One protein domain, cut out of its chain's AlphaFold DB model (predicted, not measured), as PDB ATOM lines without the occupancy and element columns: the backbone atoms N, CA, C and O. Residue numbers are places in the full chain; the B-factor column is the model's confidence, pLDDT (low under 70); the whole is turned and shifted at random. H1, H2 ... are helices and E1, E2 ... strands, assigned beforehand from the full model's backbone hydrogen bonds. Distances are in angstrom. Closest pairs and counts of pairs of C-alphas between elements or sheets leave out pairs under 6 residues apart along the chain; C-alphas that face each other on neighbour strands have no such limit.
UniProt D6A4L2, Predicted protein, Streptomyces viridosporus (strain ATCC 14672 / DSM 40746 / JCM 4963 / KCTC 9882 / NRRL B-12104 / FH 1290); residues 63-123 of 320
ATOM      1  N   LYS A  63      51.385 -46.198 -58.434       86.81
ATOM      2  CA  LYS A  63      50.100 -46.586 -57.853       86.81
ATOM      3  C   LYS A  63      49.290 -45.325 -57.598       86.81
ATOM      4  O   LYS A  63      49.744 -44.423 -56.898       86.81
ATOM      5  N   ILE A  64      48.117 -45.267 -58.211       86.88
ATOM      6  CA  ILE A  64      47.165 -44.176 -58.067       86.88
ATOM      7  C   ILE A  64      45.955 -44.760 -57.357       86.88
ATOM      8  O   ILE A  64      45.212 -45.544 -57.949       86.88
ATOM      9  N   SER A  65      45.776 -44.403 -56.089       86.81
ATOM     10  CA  SER A  65      44.613 -44.838 -55.323       86.81
ATOM     11  C   SER A  65      43.560 -43.728 -55.283       86.81
ATOM     12  O   SER A  65      43.905 -42.564 -55.051       86.81
ATOM     13  N   PRO A  66      42.270 -44.054 -55.471       86.25
ATOM     14  CA  PRO A  66      41.192 -43.103 -55.226       86.25
ATOM     15  C   PRO A  66      41.199 -42.626 -53.765       86.25
ATOM     16  O   PRO A  66      41.648 -43.332 -52.857       86.25
ATOM     17  N   ILE A  67      40.713 -41.404 -53.549       88.00
ATOM     18  CA  ILE A  67      40.556 -40.809 -52.218       88.00
ATOM     19  C   ILE A  67      39.065 -40.745 -51.919       88.00
ATOM     20  O   ILE A  67      38.302 -40.195 -52.714       88.00
ATOM     21  N   TYR A  68      38.672 -41.295 -50.775       92.25
ATOM     22  CA  TYR A  68      37.293 -41.303 -50.303       92.25
ATOM     23  C   TYR A  68      37.177 -40.498 -49.019       92.25
ATOM     24  O   TYR A  68      38.087 -40.511 -48.182       92.25
ATOM     25  N   CYS A  69      36.042 -39.826 -48.849       92.56
ATOM     26  CA  CYS A  69      35.711 -39.247 -47.558       92.56
ATOM     27  C   CYS A  69      35.461 -40.380 -46.540       92.56
ATOM     28  O   CYS A  69      34.732 -41.319 -46.856       92.56
ATOM     29  N   PRO A  70      36.043 -40.333 -45.326       92.75
ATOM     30  CA  PRO A  70      35.804 -41.345 -44.299       92.75
ATOM     31  C   PRO A  70      34.415 -41.230 -43.651       92.75
ATOM     32  O   PRO A  70      34.041 -42.107 -42.877       92.75
ATOM     33  N   ASP A  71      33.662 -40.159 -43.922       90.12
ATOM     34  CA  ASP A  71      32.280 -40.034 -43.463       90.12
ATOM     35  C   ASP A  71      31.384 -41.017 -44.245       90.12
ATOM     36  O   ASP A  71      31.276 -40.893 -45.467       90.12
ATOM     37  N   PRO A  72      30.714 -41.979 -43.578       90.50
ATOM     38  CA  PRO A  72      29.933 -43.020 -44.251       90.50
ATOM     39  C   PRO A  72      28.717 -42.475 -45.015       90.50
ATOM     40  O   PRO A  72      28.164 -43.169 -45.867       90.50
ATOM     41  N   SER A  73      28.286 -41.247 -44.713       90.81
ATOM     42  CA  SER A  73      27.192 -40.573 -45.413       90.81
ATOM     43  C   SER A  73      27.654 -39.811 -46.661       90.81
ATOM     44  O   SER A  73      26.830 -39.449 -47.505       90.81
ATOM     45  N   CYS A  74      28.964 -39.602 -46.822       88.94
ATOM     46  CA  CYS A  74      29.530 -38.835 -47.919       88.94
ATOM     47  C   CYS A  74      29.939 -39.736 -49.086       88.94
ATOM     48  O   CYS A  74      30.779 -40.621 -48.955       88.94
ATOM     49  N   ARG A  75      29.377 -39.477 -50.271       87.88
ATOM     50  CA  ARG A  75      29.723 -40.198 -51.511       87.88
ATOM     51  C   ARG A  75      30.785 -39.488 -52.350       87.88
ATOM     52  O   ARG A  75      30.932 -39.790 -53.531       87.88
ATOM     53  N   TRP A  76      31.493 -38.525 -51.768       88.31
ATOM     54  CA  TRP A  76      32.535 -37.794 -52.473       88.31
ATOM     55  C   TRP A  76      33.761 -38.673 -52.726       88.31
ATOM     56  O   TRP A  76      34.240 -39.390 -51.844       88.31
ATOM     57  N   SER A  77      34.285 -38.564 -53.944       83.19
ATOM     58  CA  SER A  77      35.534 -39.184 -54.364       83.19
ATOM     59  C   SER A  77      36.313 -38.219 -55.245       83.19
ATOM     60  O   SER A  77      35.739 -37.649 -56.175       83.19
ATOM     61  N   ALA A  78      37.614 -38.082 -55.005       81.06
ATOM     62  CA  ALA A  78      38.513 -37.395 -55.928       81.06
ATOM     63  C   ALA A  78      39.151 -38.388 -56.907       81.06
ATOM     64  O   ALA A  78      39.406 -39.548 -56.556       81.06
ATOM     65  N   HIS A  79      39.453 -37.918 -58.125       71.38
ATOM     66  CA  HIS A  79      40.337 -38.643 -59.037       71.38
ATOM     67  C   HIS A  79      41.640 -38.980 -58.301       71.38
ATOM     68  O   HIS A  79      42.159 -38.162 -57.541       71.38
ATOM     69  N   GLY A  80      42.116 -40.216 -58.460       76.81
ATOM     70  CA  GLY A  80      43.207 -40.718 -57.637       76.81
ATOM     71  C   GLY A  80      44.468 -39.862 -57.769       76.81
ATOM     72  O   GLY A  80      44.883 -39.502 -58.871       76.81
ATOM     73  N   ILE A  81      45.084 -39.566 -56.629       83.94
ATOM     74  CA  ILE A  81      46.396 -38.926 -56.539       83.94
ATOM     75  C   ILE A  81      47.423 -40.051 -56.351       83.94
ATOM     76  O   ILE A  81      47.139 -40.993 -55.601       83.94
ATOM     77  N   PRO A  82      48.598 -39.997 -57.004       89.50
ATOM     78  CA  PRO A  82      49.649 -40.976 -56.772       89.50
ATOM     79  C   PRO A  82      49.954 -41.172 -55.285       89.50
ATOM     80  O   PRO A  82      50.065 -40.207 -54.529       89.50
ATOM     81  N   ASP A  83      50.120 -42.429 -54.874       87.25
ATOM     82  CA  ASP A  83      50.256 -42.808 -53.464       87.25
ATOM     83  C   ASP A  83      51.480 -42.178 -52.778       87.25
ATOM     84  O   ASP A  83      51.493 -42.026 -51.561       87.25
ATOM     85  N   GLU A  84      52.492 -41.790 -53.553       89.12
ATOM     86  CA  GLU A  84      53.700 -41.127 -53.060       89.12
ATOM     87  C   GLU A  84      53.481 -39.666 -52.629       89.12
ATOM     88  O   GLU A  84      54.272 -39.144 -51.845       89.12
ATOM     89  N   PHE A  85      52.390 -39.017 -53.055       89.00
ATOM     90  CA  PHE A  85      52.044 -37.649 -52.648       89.00
ATOM     91  C   PHE A  85      51.101 -37.640 -51.440       89.00
ATOM     92  O   PHE A  85      49.992 -37.110 -51.502       89.00
ATOM     93  N   VAL A  86      51.542 -38.234 -50.328       89.50
ATOM     94  CA  VAL A  86      50.736 -38.389 -49.101       89.50
ATOM     95  C   VAL A  86      50.198 -37.045 -48.598       89.50
ATOM     96  O   VAL A  86      48.998 -36.914 -48.383       89.50
ATOM     97  N   GLU A  87      51.040 -36.011 -48.529       86.12
ATOM     98  CA  GLU A  87      50.623 -34.680 -48.054       86.12
ATOM     99  C   GLU A  87      49.535 -34.047 -48.941       86.12
ATOM    100  O   GLU A  87      48.600 -33.429 -48.436       86.12
ATOM    101  N   ALA A  88      49.603 -34.254 -50.263       84.75
ATOM    102  CA  ALA A  88      48.602 -33.743 -51.201       84.75
ATOM    103  C   ALA A  88      47.250 -34.448 -51.038       84.75
ATOM    104  O   ALA A  88      46.195 -33.824 -51.190       84.75
ATOM    105  N   ARG A  89      47.283 -35.752 -50.730       90.50
ATOM    106  CA  ARG A  89      46.091 -36.562 -50.454       90.50
ATOM    107  C   ARG A  89      45.426 -36.138 -49.157       90.50
ATOM    108  O   ARG A  89      44.215 -35.918 -49.144       90.50
ATOM    109  N   ASP A  90      46.225 -35.993 -48.107       88.69
ATOM    110  CA  ASP A  90      45.755 -35.562 -46.794       88.69
ATOM    111  C   ASP A  90      45.152 -34.159 -46.873       88.69
ATOM    112  O   ASP A  90      44.086 -33.915 -46.305       88.69
ATOM    113  N   TRP A  91      45.770 -33.263 -47.649       87.94
ATOM    114  CA  TRP A  91      45.229 -31.934 -47.906       87.94
ATOM    115  C   TRP A  91      43.902 -31.960 -48.670       87.94
ATOM    116  O   TRP A  91      42.941 -31.346 -48.217       87.94
ATOM    117  N   HIS A  92      43.803 -32.686 -49.791       87.50
ATOM    118  CA  HIS A  92      42.549 -32.771 -50.555       87.50
ATOM    119  C   HIS A  92      41.392 -33.291 -49.700       87.50
ATOM    120  O   HIS A  92      40.271 -32.784 -49.783       87.50
ATOM    121  N   LEU A  93      41.667 -34.287 -48.856       90.19
ATOM    122  CA  LEU A  93      40.673 -34.811 -47.936       90.19
ATOM    123  C   LEU A  93      40.307 -33.791 -46.846       90.19
ATOM    124  O   LEU A  93      39.129 -33.648 -46.520       90.19
ATOM    125  N   ALA A  94      41.290 -33.083 -46.288       88.44
ATOM    126  CA  ALA A  94      41.063 -32.042 -45.290       88.44
ATOM    127  C   ALA A  94      40.228 -30.883 -45.845       88.44
ATOM    128  O   ALA A  94      39.260 -30.484 -45.205       88.44
ATOM    129  N   ALA A  95      40.546 -30.408 -47.052       86.88
ATOM    130  CA  ALA A  95      39.811 -29.349 -47.738       86.88
ATOM    131  C   ALA A  95      38.349 -29.752 -47.982       86.88
ATOM    132  O   ALA A  95      37.434 -29.044 -47.573       86.88
ATOM    133  N   HIS A  96      38.115 -30.950 -48.532       91.62
ATOM    134  CA  HIS A  96      36.757 -31.468 -48.705       91.62
ATOM    135  C   HIS A  96      35.985 -31.543 -47.376       91.62
ATOM    136  O   HIS A  96      34.811 -31.178 -47.308       91.62
ATOM    137  N   ARG A  97      36.634 -32.006 -46.300       92.69
ATOM    138  CA  ARG A  97      36.005 -32.104 -44.976       92.69
ATOM    139  C   ARG A  97      35.740 -30.746 -44.335       92.69
ATOM    140  O   ARG A  97      34.747 -30.623 -43.620       92.69
ATOM    141  N   ALA A  98      36.569 -29.745 -44.600       88.00
ATOM    142  CA  ALA A  98      36.300 -28.376 -44.185       88.00
ATOM    143  C   ALA A  98      35.058 -27.824 -44.892       88.00
ATOM    144  O   ALA A  98      34.142 -27.350 -44.221       88.00
ATOM    145  N   ASP A  99      34.977 -27.991 -46.210       87.38
ATOM    146  CA  ASP A  99      33.904 -27.416 -47.024       87.38
ATOM    147  C   ASP A  99      32.555 -28.111 -46.825       87.38
ATOM    148  O   ASP A  99      31.523 -27.460 -46.671       87.38
ATOM    149  N   VAL A 100      32.548 -29.445 -46.833       90.44
ATOM    150  CA  VAL A 100      31.308 -30.237 -46.843       90.44
ATOM    151  C   VAL A 100      30.876 -30.641 -45.437       90.44
ATOM    152  O   VAL A 100      29.682 -30.736 -45.162       90.44
ATOM    153  N   HIS A 101      31.836 -30.857 -44.535       90.31
ATOM    154  CA  HIS A 101      31.577 -31.376 -43.190       90.31
ATOM    155  C   HIS A 101      31.870 -30.361 -42.075       90.31
ATOM    156  O   HIS A 101      31.685 -30.684 -40.901       90.31
ATOM    157  N   GLY A 102      32.329 -29.146 -42.405       90.25
ATOM    158  CA  GLY A 102      32.645 -28.101 -41.425       90.25
ATOM    159  C   GLY A 102      33.807 -28.445 -40.484       90.25
ATOM    160  O   GLY A 102      33.947 -27.828 -39.426       90.25
ATOM    161  N   VAL A 103      34.622 -29.448 -40.825       91.12
ATOM    162  CA  VAL A 103      35.750 -29.892 -39.998       91.12
ATOM    163  C   VAL A 103      36.928 -28.949 -40.212       91.12
ATOM    164  O   VAL A 103      37.455 -28.855 -41.313       91.12
ATOM    165  N   GLN A 104      37.371 -28.272 -39.155       90.38
ATOM    166  CA  GLN A 104      38.507 -27.355 -39.247       90.38
ATOM    167  C   GLN A 104      39.804 -28.107 -39.607       90.38
ATOM    168  O   GLN A 104      40.103 -29.120 -38.963       90.38
ATOM    169  N   PRO A 105      40.579 -27.635 -40.602       87.31
ATOM    170  CA  PRO A 105      41.867 -28.231 -40.944       87.31
ATOM    171  C   PRO A 105      42.887 -28.029 -39.813       87.31
ATOM    172  O   PRO A 105      42.844 -27.034 -39.088       87.31
ATOM    173  N   THR A 106      43.818 -28.972 -39.650       88.19
ATOM    174  CA  THR A 106      44.892 -28.852 -38.649       88.19
ATOM    175  C   THR A 106      45.928 -27.799 -39.072       88.19
ATOM    176  O   THR A 106      46.045 -27.495 -40.264       88.19
ATOM    177  N   PRO A 107      46.736 -27.255 -38.141       86.25
ATOM    178  CA  PRO A 107      47.796 -26.301 -38.478       86.25
ATOM    179  C   PRO A 107      48.786 -26.821 -39.532       86.25
ATOM    180  O   PRO A 107      49.234 -26.062 -40.387       86.25
ATOM    181  N   GLU A 108      49.105 -28.117 -39.522       83.12
ATOM    182  CA  GLU A 108      50.004 -28.736 -40.501       83.12
ATOM    183  C   GLU A 108      49.386 -28.770 -41.905       83.12
ATOM    184  O   GLU A 108      50.079 -28.512 -42.891       83.12
ATOM    185  N   GLN A 109      48.080 -29.040 -41.992       86.00
ATOM    186  CA  GLN A 109      47.319 -29.024 -43.244       86.00
ATOM    187  C   GLN A 109      47.233 -27.604 -43.807       86.00
ATOM    188  O   GLN A 109      47.473 -27.399 -44.996       86.00
ATOM    189  N   VAL A 110      46.990 -26.619 -42.938       83.00
ATOM    190  CA  VAL A 110      47.024 -25.194 -43.293       83.00
ATOM    191  C   VAL A 110      48.402 -24.800 -43.824       83.00
ATOM    192  O   VAL A 110      48.511 -24.225 -44.904       83.00
ATOM    193  N   ALA A 111      49.471 -25.176 -43.119       79.88
ATOM    194  CA  ALA A 111      50.834 -24.866 -43.531       79.88
ATOM    195  C   ALA A 111      51.202 -25.520 -44.874       79.88
ATOM    196  O   ALA A 111      51.913 -24.911 -45.676       79.88
ATOM    197  N   TYR A 112      50.746 -26.750 -45.130       84.12
ATOM    198  CA  TYR A 112      50.921 -27.401 -46.429       84.12
ATOM    199  C   TYR A 112      50.199 -26.633 -47.539       84.12
ATOM    200  O   TYR A 112      50.826 -26.305 -48.545       84.12
ATOM    201  N   ALA A 113      48.924 -26.290 -47.336       78.88
ATOM    202  CA  ALA A 113      48.129 -25.538 -48.300       78.88
ATOM    203  C   ALA A 113      48.789 -24.211 -48.678       78.88
ATOM    204  O   ALA A 113      48.948 -23.921 -49.860       78.88
ATOM    205  N   THR A 114      49.271 -23.457 -47.684       77.19
ATOM    206  CA  THR A 114      49.996 -22.201 -47.910       77.19
ATOM    207  C   THR A 114      51.263 -22.414 -48.738       77.19
ATOM    208  O   THR A 114      51.493 -21.680 -49.695       77.19
ATOM    209  N   ARG A 115      52.077 -23.438 -48.429       83.38
ATOM    210  CA  ARG A 115      53.287 -23.749 -49.218       83.38
ATOM    211  C   ARG A 115      52.965 -24.204 -50.641       83.38
ATOM    212  O   ARG A 115      53.746 -23.936 -51.548       83.38
ATOM    213  N   ALA A 116      51.847 -24.898 -50.824       73.25
ATOM    214  CA  ALA A 116      51.373 -25.385 -52.114       73.25
ATOM    215  C   ALA A 116      50.600 -24.322 -52.922       73.25
ATOM    216  O   ALA A 116      50.223 -24.590 -54.060       73.25
ATOM    217  N   GLY A 117      50.368 -23.128 -52.362       76.31
ATOM    218  CA  GLY A 117      49.618 -22.052 -53.015       76.31
ATOM    219  C   GLY A 117      48.101 -22.271 -53.055       76.31
ATOM    220  O   GLY A 117      47.419 -21.655 -53.866       76.31
ATOM    221  N   HIS A 118      47.555 -23.145 -52.208       75.94
ATOM    222  CA  HIS A 118      46.113 -23.355 -52.091       75.94
ATOM    223  C   HIS A 118      45.478 -22.341 -51.132       75.94
ATOM    224  O   HIS A 118      45.957 -22.132 -50.016       75.94
ATOM    225  N   VAL A 119      44.355 -21.754 -51.549       65.38
ATOM    226  CA  VAL A 119      43.509 -20.910 -50.694       65.38
ATOM    227  C   VAL A 119      42.650 -21.810 -49.808       65.38
ATOM    228  O   VAL A 119      42.021 -22.742 -50.304       65.38
ATOM    229  N   ILE A 120      42.618 -21.542 -48.502       63.38
ATOM    230  CA  ILE A 120      41.824 -22.317 -47.542       63.38
ATOM    231  C   ILE A 120      40.473 -21.626 -47.338       63.38
ATOM    232  O   ILE A 120      40.439 -20.510 -46.805       63.38
ATOM    233  N   PRO A 121      39.350 -22.251 -47.722       53.66
ATOM    234  CA  PRO A 121      38.037 -21.678 -47.472       53.66
ATOM    235  C   PRO A 121      37.759 -21.634 -45.960       53.66
ATOM    236  O   PRO A 121      37.827 -22.643 -45.264       53.66
ATOM    237  N   GLY A 122      37.446 -20.449 -45.427       59.62
ATOM    238  CA  GLY A 122      36.890 -20.297 -44.076       59.62
ATOM    239  C   GLY A 122      37.867 -20.109 -42.904       59.62
ATOM    240  O   GLY A 122      37.385 -19.937 -41.781       59.62
ATOM    241  N   THR A 123      39.191 -20.076 -43.113       55.38
ATOM    242  CA  THR A 123      40.172 -19.859 -42.020       55.38
ATOM    243  C   THR A 123      40.578 -18.401 -41.793       55.38
ATOM    244  O   THR A 123      41.113 -18.093 -40.733       55.38
TER     245      THR A 123
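This is residues 63 to 123 of the 320 residues of the protein "Predicted protein" of Streptomyces viridosporus (strain ATCC 14672 / DSM 40746 / JCM 4963 / KCTC 9882 / NRRL B-12104 / FH 1290) (UniProt D6A4L2). Picture a flat three-part layout: a two-stranded hairpin, E1 and E2, on one side, the longer helix H1 in the middle alongside it, and the shorter helix H2 on the other side of H1, set steeply to it. After H2 the last residues, 117 to 123, fold back as a tail. The printed part has 61 residues with two named strands and two named helices, in the order E1, E2, H1, H2, and its class is mixed, helices and strands. The sheet has the order E1 - E2 and is antiparallel. The whole is compact, with a radius of gyration of the C-alphas of 11.4 A, and the C-alphas span 29 by 27 by 14 A along their three main axes.

Find C-alpha 64 at (47.165, -44.176, -58.067); there E1 begins, and it covers residues 64 to 68, 12.9 A from first to last C-alpha. E2 covers residues 77 to 82, 14.4 A long. Look next at C-alpha 86, at (50.736, -38.389, -49.101), where H1 begins; it covers residues 86 to 101 and is 21.2 A long. H2 covers residues 107 to 116, is 14.1 A long and ends at C-alpha 116, at (51.373, -25.385, -52.114).

Start with E1 and E2, a hairpin of antiparallel neighbours whose directions differ by 149 degrees. Ile 64 and Pro 82 have C-alphas that face each other at 4.3 A, and N 78 and O 67 are within hydrogen-bond range at 3.2 A. Move on to H1: its closest C-alphas to E2 are those of Arg 89 and Ile 81, 6.5 A apart. To E1 the closest are those of Arg 89 and Ile 67, 7.2 A apart. Farther out, H1 touches H2 with its residues 87 to 94 alone, and the closest C-alphas are those of Trp 91 and Gln 109, 5.9 A apart. The two helices run opposite ways at a steep tilt of 68 degrees, only just short of about perpendicular. H2 is apart from both E1 and E2. In H1 and H2 every O i to N i+4 pair is within hydrogen-bond range.

The two C-alphas farthest apart are those of Lys 63 and Thr 123, the first and last printed residues, at 32.6 A. The printed part has no cut. The links E2 to H1 and H1 to H2 are tight, and that from E1 to E2, with 8 residues between them, is short. The mean pLDDT of the printed part is 84.1; look for values under 70 at residues 119 to 123.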